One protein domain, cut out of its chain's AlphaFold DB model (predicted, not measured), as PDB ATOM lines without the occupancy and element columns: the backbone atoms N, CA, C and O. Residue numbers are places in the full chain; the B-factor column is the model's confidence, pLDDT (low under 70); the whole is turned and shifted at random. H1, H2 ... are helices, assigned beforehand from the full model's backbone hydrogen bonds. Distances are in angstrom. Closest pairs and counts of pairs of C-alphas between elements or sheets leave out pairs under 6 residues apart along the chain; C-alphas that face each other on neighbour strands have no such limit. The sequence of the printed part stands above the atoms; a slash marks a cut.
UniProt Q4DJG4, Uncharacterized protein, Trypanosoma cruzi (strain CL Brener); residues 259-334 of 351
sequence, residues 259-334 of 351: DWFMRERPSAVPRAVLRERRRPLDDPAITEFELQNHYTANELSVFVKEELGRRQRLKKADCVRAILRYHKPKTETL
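Overview. This is residues 259 to 334 of the 351 residues of an uncharacterized protein of Trypanosoma cruzi (strain CL Brener) (UniProt Q4DJG4). The longest helix, H5, packs with H3 and H4 into a small core of three helices: H4 and H5 come closest at their first residues, Ala 297 and Lys 316, and spread from there as a V at 44 degrees, while H3 packs on H5 at a steep tilt of 40 degrees, running the opposite way. H1 and H2 form a loosely joined pair toward one end of the domain, and the short H6 lies at the other end, touching no helix. The printed part has 76 residues with six named helices, H1 to H6 in order, and no named strand; its class is all helix. It is compact, with a radius of gyration of the C-alphas of 13.0 A and spans of 39 by 28 by 18 A.

Along the chain. H5, residues 316 to 327, is 17.1 A long from first to last C-alpha, beginning at C-alpha 316 (36.037, 25.453, 23.957). H4, residues 297 to 306, is 14.4 A long. H3 is residues 288 to 293, H2 is residues 271 to 277 and H1 is residues 259 to 264, with C-alpha 259 at (39.178, 4.546, 12.300). H6, residues 331 to 334, ends at C-alpha 334 (48.012, 38.355, 1.042).

Arrangement. H5 touches H4 at a steep tilt of 44 degrees, the same way; their closest C-alphas, of Ala 297 and Lys 316, are 5.1 A apart. H5 touches H3 at a steep tilt of 40 degrees, opposite ways; their closest C-alphas, of Leu 291 and Val 320, are 6.1 A apart. H3 and H4 are close but not clearly touching, with the closest C-alphas, of Leu 291 and Leu 300, 7.8 A apart. H1 and H3 are near each other. H1 and H2 are close but not clearly touching, with the closest C-alphas, of Met 262 and Leu 274, 7.3 A apart. H6 is apart from H5. In H1 to H5 every O i to N i+4 pair is within hydrogen-bond range; H6 is too short for such a pair.

Size, cuts and confidence. The C-alphas farthest apart, of Pro 270 and Leu 334, are 42.4 A apart. The printed part has no cut, and no link is long. The mean pLDDT of the printed part is 81.8; residue 311 and residues 329 to 334 are under 70.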
ATOM      1  N   ASP A 259      39.276   3.331  13.123       83.07
ATOM      2  CA  ASP A 259      39.178   4.546  12.300       83.07
ATOM      3  C   ASP A 259      37.721   4.953  12.039       83.07
ATOM      4  O   ASP A 259      37.379   6.140  12.040       83.07
ATOM      5  N   TRP A 260      36.837   3.968  11.862       85.96
ATOM      6  CA  TRP A 260      35.408   4.215  11.702       85.96
ATOM      7  C   TRP A 260      34.797   4.750  13.001       85.96
ATOM      8  O   TRP A 260      34.091   5.762  12.976       85.96
ATOM      9  N   PHE A 261      35.132   4.148  14.146       83.47
ATOM     10  CA  PHE A 261      34.675   4.622  15.453       83.47
ATOM     11  C   PHE A 261      35.188   6.032  15.774       83.47
ATOM     12  O   PHE A 261      34.407   6.870  16.220       83.47
ATOM     13  N   MET A 262      36.452   6.341  15.483       83.53
ATOM     14  CA  MET A 262      37.030   7.681  15.662       83.53
ATOM     15  C   MET A 262      36.288   8.755  14.850       83.53
ATOM     16  O   MET A 262      36.198   9.906  15.296       83.53
ATOM     17  N   ARG A 263      35.746   8.389  13.680       84.97
ATOM     18  CA  ARG A 263      35.029   9.302  12.779       84.97
ATOM     19  C   ARG A 263      33.539   9.432  13.095       84.97
ATOM     20  O   ARG A 263      33.024  10.543  13.080       84.97
ATOM     21  N   GLU A 264      32.849   8.326  13.358       83.25
ATOM     22  CA  GLU A 264      31.383   8.303  13.478       83.25
ATOM     23  C   GLU A 264      30.901   8.301  14.941       83.25
ATOM     24  O   GLU A 264      29.882   8.916  15.260       83.25
ATOM     25  N   ARG A 265      31.624   7.639  15.858       81.50
ATOM     26  CA  ARG A 265      31.264   7.527  17.289       81.50
ATOM     27  C   ARG A 265      32.489   7.660  18.210       81.50
ATOM     28  O   ARG A 265      32.772   6.742  18.982       81.50
ATOM     29  N   PRO A 266      33.194   8.807  18.206       78.61
ATOM     30  CA  PRO A 266      34.413   8.988  19.000       78.61
ATOM     31  C   PRO A 266      34.194   8.843  20.513       78.61
ATOM     32  O   PRO A 266      35.128   8.513  21.232       78.61
ATOM     33  N   SER A 267      32.966   9.031  21.012       75.22
ATOM     34  CA  SER A 267      32.621   8.801  22.422       75.22
ATOM     35  C   SER A 267      32.647   7.328  22.845       75.22
ATOM     36  O   SER A 267      32.710   7.058  24.039       75.22
ATOM     37  N   ALA A 268      32.589   6.387  21.898       74.64
ATOM     38  CA  ALA A 268      32.704   4.953  22.168       74.64
ATOM     39  C   ALA A 268      34.164   4.459  22.147       74.64
ATOM     40  O   ALA A 268      34.426   3.318  22.523       74.64
ATOM     41  N   VAL A 269      35.114   5.304  21.723       78.70
ATOM     42  CA  VAL A 269      36.546   4.987  21.746       78.70
ATOM     43  C   VAL A 269      37.104   5.334  23.131       78.70
ATOM     44  O   VAL A 269      36.959   6.479  23.570       78.70
ATOM     45  N   PRO A 270      37.772   4.395  23.827       79.51
ATOM     46  CA  PRO A 270      38.472   4.693  25.070       79.51
ATOM     47  C   PRO A 270      39.422   5.880  24.893       79.51
ATOM     48  O   PRO A 270      40.181   5.950  23.925       79.51
ATOM     49  N   ARG A 271      39.402   6.822  25.842       74.21
ATOM     50  CA  ARG A 271      40.165   8.076  25.732       74.21
ATOM     51  C   ARG A 271      41.664   7.867  25.535       74.21
ATOM     52  O   ARG A 271      42.273   8.692  24.868       74.21
ATOM     53  N   ALA A 272      42.248   6.808  26.095       73.60
ATOM     54  CA  ALA A 272      43.662   6.481  25.906       73.60
ATOM     55  C   ALA A 272      43.977   6.192  24.429       73.60
ATOM     56  O   ALA A 272      44.786   6.895  23.830       73.60
ATOM     57  N   VAL A 273      43.225   5.275  23.812       79.20
ATOM     58  CA  VAL A 273      43.331   4.954  22.379       79.20
ATOM     59  C   VAL A 273      43.071   6.194  21.527       79.20
ATOM     60  O   VAL A 273      43.793   6.479  20.573       79.20
ATOM     61  N   LEU A 274      42.066   6.987  21.901       82.61
ATOM     62  CA  LEU A 274      41.748   8.224  21.205       82.61
ATOM     63  C   LEU A 274      42.874   9.266  21.342       82.61
ATOM     64  O   LEU A 274      43.129   9.989  20.388       82.61
ATOM     65  N   ARG A 275      43.586   9.338  22.476       84.84
ATOM     66  CA  ARG A 275      44.756  10.218  22.657       84.84
ATOM     67  C   ARG A 275      45.962   9.791  21.833       84.84
ATOM     68  O   ARG A 275      46.677  10.669  21.360       84.84
ATOM     69  N   GLU A 276      46.178   8.492  21.700       84.65
ATOM     70  CA  GLU A 276      47.297   7.922  20.949       84.65
ATOM     71  C   GLU A 276      47.077   8.043  19.435       84.65
ATOM     72  O   GLU A 276      47.995   8.353  18.681       84.65
ATOM     73  N   ARG A 277      45.831   7.846  18.987       85.10
ATOM     74  CA  ARG A 277      45.471   7.828  17.563       85.10
ATOM     75  C   ARG A 277      45.002   9.167  17.012       85.10
ATOM     76  O   ARG A 277      44.969   9.332  15.793       85.10
ATOM     77  N   ARG A 278      44.597  10.118  17.863       88.93
ATOM     78  CA  ARG A 278      44.177  11.445  17.389       88.93
ATOM     79  C   ARG A 278      45.342  12.173  16.735       88.93
ATOM     80  O   ARG A 278      46.490  12.106  17.161       88.93
ATOM     81  N   ARG A 279      44.991  12.955  15.726       89.95
ATOM     82  CA  ARG A 279      45.908  13.829  15.010       89.95
ATOM     83  C   ARG A 279      46.441  14.928  15.946       89.95
ATOM     84  O   ARG A 279      45.598  15.539  16.606       89.95
ATOM     85  N   PRO A 280      47.758  15.196  16.020       91.41
ATOM     86  CA  PRO A 280      48.349  16.207  16.909       91.41
ATOM     87  C   PRO A 280      47.772  17.622  16.725       91.41
ATOM     88  O   PRO A 280      47.331  17.983  15.636       91.41
ATOM     89  N   LEU A 281      47.786  18.449  17.781       91.06
ATOM     90  CA  LEU A 281      47.237  19.817  17.733       91.06
ATOM     91  C   LEU A 281      48.028  20.771  16.830       91.06
ATOM     92  O   LEU A 281      47.482  21.789  16.408       91.06
ATOM     93  N   ASP A 282      49.286  20.459  16.549       88.53
ATOM     94  CA  ASP A 282      50.185  21.168  15.642       88.53
ATOM     95  C   ASP A 282      50.084  20.685  14.183       88.53
ATOM     96  O   ASP A 282      50.656  21.325  13.298       88.53
ATOM     97  N   ASP A 283      49.311  19.629  13.897       89.54
ATOM     98  CA  ASP A 283      49.076  19.163  12.528       89.54
ATOM     99  C   ASP A 283      48.148  20.140  11.765       89.54
ATOM    100  O   ASP A 283      46.986  20.319  12.150       89.54
ATOM    101  N   PRO A 284      48.594  20.733  10.636       88.06
ATOM    102  CA  PRO A 284      47.777  21.641   9.832       88.06
ATOM    103  C   PRO A 284      46.519  21.011   9.224       88.06
ATOM    104  O   PRO A 284      45.603  21.732   8.823       88.06
ATOM    105  N   ALA A 285      46.480  19.683   9.102       90.25
ATOM    106  CA  ALA A 285      45.345  18.944   8.561       90.25
ATOM    107  C   ALA A 285      44.257  18.648   9.610       90.25
ATOM    108  O   ALA A 285      43.244  18.038   9.259       90.25
ATOM    109  N   ILE A 286      44.439  19.072  10.869       91.09
ATOM    110  CA  ILE A 286      43.443  18.867  11.923       91.09
ATOM    111  C   ILE A 286      42.122  19.577  11.611       91.09
ATOM    112  O   ILE A 286      42.062  20.747  11.222       91.09
ATOM    113  N   THR A 287      41.033  18.843  11.785       90.42
ATOM    114  CA  THR A 287      39.682  19.282  11.447       90.42
ATOM    115  C   THR A 287      38.945  19.847  12.658       90.42
ATOM    116  O   THR A 287      39.261  19.574  13.816       90.42
ATOM    117  N   GLU A 288      37.895  20.631  12.393       90.71
ATOM    118  CA  GLU A 288      37.009  21.140  13.446       90.71
ATOM    119  C   GLU A 288      36.367  20.003  14.255       90.71
ATOM    120  O   GLU A 288      36.264  20.096  15.481       90.71
ATOM    121  N   PHE A 289      35.993  18.917  13.570       90.37
ATOM    122  CA  PHE A 289      35.400  17.736  14.183       90.37
ATOM    123  C   PHE A 289      36.353  17.070  15.182       90.37
ATOM    124  O   PHE A 289      35.950  16.810  16.319       90.37
ATOM    125  N   GLU A 290      37.611  16.837  14.791       89.75
ATOM    126  CA  GLU A 290      38.632  16.247  15.668       89.75
ATOM    127  C   GLU A 290      38.853  17.145  16.897       89.75
ATOM    128  O   GLU A 290      38.771  16.681  18.031       89.75
ATOM    129  N   LEU A 291      39.003  18.462  16.722       90.94
ATOM    130  CA  LEU A 291      39.175  19.392  17.849       90.94
ATOM    131  C   LEU A 291      37.983  19.394  18.823       90.94
ATOM    132  O   LEU A 291      38.153  19.558  20.033       90.94
ATOM    133  N   GLN A 292      36.758  19.224  18.324       87.77
ATOM    134  CA  GLN A 292      35.562  19.216  19.165       87.77
ATOM    135  C   GLN A 292      35.359  17.896  19.907       87.77
ATOM    136  O   GLN A 292      34.891  17.935  21.049       87.77
ATOM    137  N   ASN A 293      35.726  16.765  19.305       85.23
ATOM    138  CA  ASN A 293      35.369  15.442  19.821       85.23
ATOM    139  C   ASN A 293      36.555  14.654  20.388       85.23
ATOM    140  O   ASN A 293      36.359  13.837  21.281       85.23
ATOM    141  N   HIS A 294      37.781  14.912  19.925       89.79
ATOM    142  CA  HIS A 294      38.984  14.169  20.328       89.79
ATOM    143  C   HIS A 294      39.805  14.874  21.416       89.79
ATOM    144  O   HIS A 294      40.735  14.303  21.989       89.79
ATOM    145  N   TYR A 295      39.461  16.127  21.719       87.66
ATOM    146  CA  TYR A 295      40.183  16.964  22.671       87.66
ATOM    147  C   TYR A 295      39.281  17.519  23.770       87.66
ATOM    148  O   TYR A 295      38.127  17.925  23.558       87.66
ATOM    149  N   THR A 296      39.837  17.581  24.974       85.95
ATOM    150  CA  THR A 296      39.215  18.248  26.119       85.95
ATOM    151  C   THR A 296      39.347  19.768  26.000       85.95
ATOM    152  O   THR A 296      40.238  20.296  25.337       85.95
ATOM    153  N   ALA A 297      38.459  20.510  26.670       82.83
ATOM    154  CA  ALA A 297      38.547  21.971  26.694       82.83
ATOM    155  C   ALA A 297      39.867  22.468  27.314       82.83
ATOM    156  O   ALA A 297      40.386  23.500  26.890       82.83
ATOM    157  N   ASN A 298      40.412  21.724  28.284       84.95
ATOM    158  CA  ASN A 298      41.667  22.070  28.940       84.95
ATOM    159  C   ASN A 298      42.865  21.897  27.996       84.95
ATOM    160  O   ASN A 298      43.630  22.840  27.844       84.95
ATOM    161  N   GLU A 299      42.976  20.759  27.295       87.06
ATOM    162  CA  GLU A 299      44.043  20.527  26.301       87.06
ATOM    163  C   GLU A 299      44.069  21.637  25.238       87.06
ATOM    164  O   GLU A 299      45.114  22.230  24.973       87.06
ATOM    165  N   LEU A 300      42.900  22.002  24.699       88.03
ATOM    166  CA  LEU A 300      42.792  23.089  23.722       88.03
ATOM    167  C   LEU A 300      43.183  24.451  24.315       88.03
ATOM    168  O   LEU A 300      43.816  25.263  23.646       88.03
ATOM    169  N   SER A 301      42.795  24.732  25.563       84.84
ATOM    170  CA  SER A 301      43.145  25.991  26.229       84.84
ATOM    171  C   SER A 301      44.636  26.090  26.541       84.84
ATOM    172  O   SER A 301      45.169  27.197  26.489       84.84
ATOM    173  N   VAL A 302      45.294  24.978  26.880       87.10
ATOM    174  CA  VAL A 302      46.741  24.928  27.130       87.10
ATOM    175  C   VAL A 302      47.486  25.254  25.841       87.10
ATOM    176  O   VAL A 302      48.233  26.228  25.814       87.10
ATOM    177  N   PHE A 303      47.157  24.573  24.741       88.54
ATOM    178  CA  PHE A 303      47.756  24.849  23.434       88.54
ATOM    179  C   PHE A 303      47.553  26.308  22.991       88.54
ATOM    180  O   PHE A 303      48.481  26.979  22.550       88.54
ATOM    181  N   VAL A 304      46.346  26.863  23.171       87.11
ATOM    182  CA  VAL A 304      46.073  28.265  22.804       87.11
ATOM    183  C   VAL A 304      46.827  29.271  23.691       87.11
ATOM    184  O   VAL A 304      47.143  30.387  23.257       87.11
ATOM    185  N   LYS A 305      47.124  28.908  24.936       86.69
ATOM    186  CA  LYS A 305      47.907  29.750  25.842       86.69
ATOM    187  C   LYS A 305      49.396  29.705  25.497       86.69
ATOM    188  O   LYS A 305      50.026  30.762  25.497       86.69
ATOM    189  N   GLU A 306      49.920  28.515  25.226       87.70
ATOM    190  CA  GLU A 306      51.349  28.255  25.024       87.70
ATOM    191  C   GLU A 306      51.799  28.610  23.602       87.70
ATOM    192  O   GLU A 306      52.656  29.476  23.444       87.70
ATOM    193  N   GLU A 307      51.146  28.067  22.573       85.98
ATOM    194  CA  GLU A 307      51.559  28.241  21.169       85.98
ATOM    195  C   GLU A 307      51.006  29.523  20.534       85.98
ATOM    196  O   GLU A 307      51.655  30.193  19.731       85.98
ATOM    197  N   LEU A 308      49.780  29.906  20.907       83.56
ATOM    198  CA  LEU A 308      49.097  31.082  20.352       83.56
ATOM    199  C   LEU A 308      49.246  32.345  21.213       83.56
ATOM    200  O   LEU A 308      48.779  33.420  20.817       83.56
ATOM    201  N   GLY A 309      49.860  32.238  22.396       80.37
ATOM    202  CA  GLY A 309      50.142  33.364  23.291       80.37
ATOM    203  C   GLY A 309      48.904  34.075  23.856       80.37
ATOM    204  O   GLY A 309      49.002  35.210  24.338       80.37
ATOM    205  N   ARG A 310      47.713  33.458  23.805       75.09
ATOM    206  CA  ARG A 310      46.482  34.079  24.317       75.09
ATOM    207  C   ARG A 310      46.317  33.803  25.807       75.09
ATOM    208  O   ARG A 310      45.973  32.707  26.224       75.09
ATOM    209  N   ARG A 311      46.497  34.847  26.622       66.78
ATOM    210  CA  ARG A 311      46.403  34.765  28.094       66.78
ATOM    211  C   ARG A 311      44.973  34.709  28.653       66.78
ATOM    212  O   ARG A 311      44.806  34.481  29.844       66.78
ATOM    213  N   GLN A 312      43.946  34.942  27.833       70.19
ATOM    214  CA  GLN A 312      42.548  34.874  28.270       70.19
ATOM    215  C   GLN A 312      42.030  33.434  28.261       70.19
ATOM    216  O   GLN A 312      42.248  32.705  27.297       70.19
ATOM    217  N   ARG A 313      41.288  33.051  29.310       72.19
ATOM    218  CA  ARG A 313      40.544  31.784  29.364       72.19
ATOM    219  C   ARG A 313      39.440  31.829  28.303       72.19
ATOM    220  O   ARG A 313      38.512  32.629  28.405       72.19
ATOM    221  N   LEU A 314      39.573  31.009  27.267       74.83
ATOM    222  CA  LEU A 314      38.632  30.944  26.152       74.83
ATOM    223  C   LEU A 314      37.653  29.782  26.347       74.83
ATOM    224  O   LEU A 314      37.995  28.751  26.924       74.83
ATOM    225  N   LYS A 315      36.420  29.940  25.850       80.91
ATOM    226  CA  LYS A 315      35.464  28.826  25.776       80.91
ATOM    227  C   LYS A 315      35.957  27.814  24.737       80.91
ATOM    228  O   LYS A 315      36.603  28.207  23.769       80.91
ATOM    229  N   LYS A 316      35.592  26.531  24.873       84.97
ATOM    230  CA  LYS A 316      36.037  25.453  23.957       84.97
ATOM    231  C   LYS A 316      35.894  25.844  22.479       84.97
ATOM    232  O   LYS A 316      36.854  25.751  21.726       84.97
ATOM    233  N   ALA A 317      34.733  26.373  22.087       85.82
ATOM    234  CA  ALA A 317      34.470  26.812  20.715       85.82
ATOM    235  C   ALA A 317      35.408  27.936  20.228       85.82
ATOM    236  O   ALA A 317      35.754  27.986  19.049       85.82
ATOM    237  N   ASP A 318      35.833  28.838  21.117       86.12
ATOM    238  CA  ASP A 318      36.809  29.881  20.794       86.12
ATOM    239  C   ASP A 318      38.222  29.314  20.637       86.12
ATOM    240  O   ASP A 318      38.940  29.746  19.734       86.12
ATOM    241  N   CYS A 319      38.603  28.327  21.457       85.96
ATOM    242  CA  CYS A 319      39.878  27.623  21.303       85.96
ATOM    243  C   CYS A 319      39.951  26.902  19.951       85.96
ATOM    244  O   CYS A 319      40.911  27.097  19.212       85.96
ATOM    245  N   VAL A 320      38.901  26.151  19.590       89.28
ATOM    246  CA  VAL A 320      38.804  25.450  18.296       89.28
ATOM    247  C   VAL A 320      38.982  26.428  17.131       89.28
ATOM    248  O   VAL A 320      39.819  26.217  16.255       89.28
ATOM    249  N   ARG A 321      38.271  27.563  17.154       89.69
ATOM    250  CA  ARG A 321      38.418  28.611  16.130       89.69
ATOM    251  C   ARG A 321      39.825  29.199  16.065       89.69
ATOM    252  O   ARG A 321      40.272  29.566  14.979       89.69
ATOM    253  N   ALA A 322      40.491  29.366  17.206       88.89
ATOM    254  CA  ALA A 322      41.842  29.915  17.257       88.89
ATOM    255  C   ALA A 322      42.858  28.951  16.627       88.89
ATOM    256  O   ALA A 322      43.666  29.391  15.812       88.89
ATOM    257  N   ILE A 323      42.752  27.655  16.929       90.85
ATOM    258  CA  ILE A 323      43.627  26.604  16.390       90.85
ATOM    259  C   ILE A 323      43.418  26.440  14.878       90.85
ATOM    260  O   ILE A 323      44.376  26.486  14.115       90.85
ATOM    261  N   LEU A 324      42.172  26.396  14.397       91.06
ATOM    262  CA  LEU A 324      41.909  26.319  12.951       91.06
ATOM    263  C   LEU A 324      42.443  27.540  12.182       91.06
ATOM    264  O   LEU A 324      42.846  27.427  11.026       91.06
ATOM    265  N   ARG A 325      42.459  28.728  12.802       88.91
ATOM    266  CA  ARG A 325      43.069  29.923  12.192       88.91
ATOM    267  C   ARG A 325      44.590  29.886  12.201       88.91
ATOM    268  O   ARG A 325      45.176  30.448  11.284       88.91
ATOM    269  N   TYR A 326      45.198  29.289  13.223       88.75
ATOM    270  CA  TYR A 326      46.647  29.118  13.314       88.75
ATOM    271  C   TYR A 326      47.181  28.300  12.134       88.75
ATOM    272  O   TYR A 326      48.162  28.690  11.508       88.75
ATOM    273  N   HIS A 327      46.452  27.241  11.779       86.86
ATOM    274  CA  HIS A 327      46.815  26.302  10.717       86.86
ATOM    275  C   HIS A 327      46.438  26.743   9.307       86.86
ATOM    276  O   HIS A 327      46.922  26.178   8.327       86.86
ATOM    277  N   LYS A 328      45.603  27.780   9.162       81.45
ATOM    278  CA  LYS A 328      45.306  28.321   7.836       81.45
ATOM    279  C   LYS A 328      46.582  28.902   7.214       81.45
ATOM    280  O   LYS A 328      47.182  29.812   7.792       81.45
ATOM    281  N   PRO A 329      46.976  28.461   6.007       60.96
ATOM    282  CA  PRO A 329      48.162  28.988   5.358       60.96
ATOM    283  C   PRO A 329      47.991  30.492   5.097       60.96
ATOM    284  O   PRO A 329      46.954  30.951   4.608       60.96
ATOM    285  N   LYS A 330      49.035  31.271   5.413       54.37
ATOM    286  CA  LYS A 330      49.098  32.747   5.280       54.37
ATOM    287  C   LYS A 330      48.807  33.287   3.867       54.37
ATOM    288  O   LYS A 330      48.747  34.503   3.673       54.37
ATOM    289  N   THR A 331      48.580  32.423   2.883       44.43
ATOM    290  CA  THR A 331      48.202  32.758   1.507       44.43
ATOM    291  C   THR A 331      46.812  33.396   1.374       44.43
ATOM    292  O   THR A 331      46.556  34.056   0.369       44.43
ATOM    293  N   GLU A 332      45.928  33.296   2.374       43.54
ATOM    294  CA  GLU A 332      44.637  34.016   2.361       43.54
ATOM    295  C   GLU A 332      44.738  35.478   2.840       43.54
ATOM    296  O   GLU A 332      43.926  36.317   2.446       43.54
ATOM    297  N   THR A 333      45.750  35.820   3.642       44.33
ATOM    298  CA  THR A 333      45.970  37.201   4.105       44.33
ATOM    299  C   THR A 333      46.566  38.102   3.024       44.33
ATOM    300  O   THR A 333      46.147  39.250   2.917       44.33
ATOM    301  N   LEU A 334      47.437  37.578   2.152       40.86
ATOM    302  CA  LEU A 334      48.012  38.355   1.042       40.86
ATOM    303  C   LEU A 334      46.968  38.712  -0.030       40.86
ATOM    304  O   LEU A 334      46.885  39.863  -0.445       40.86
TER     305      LEU A 334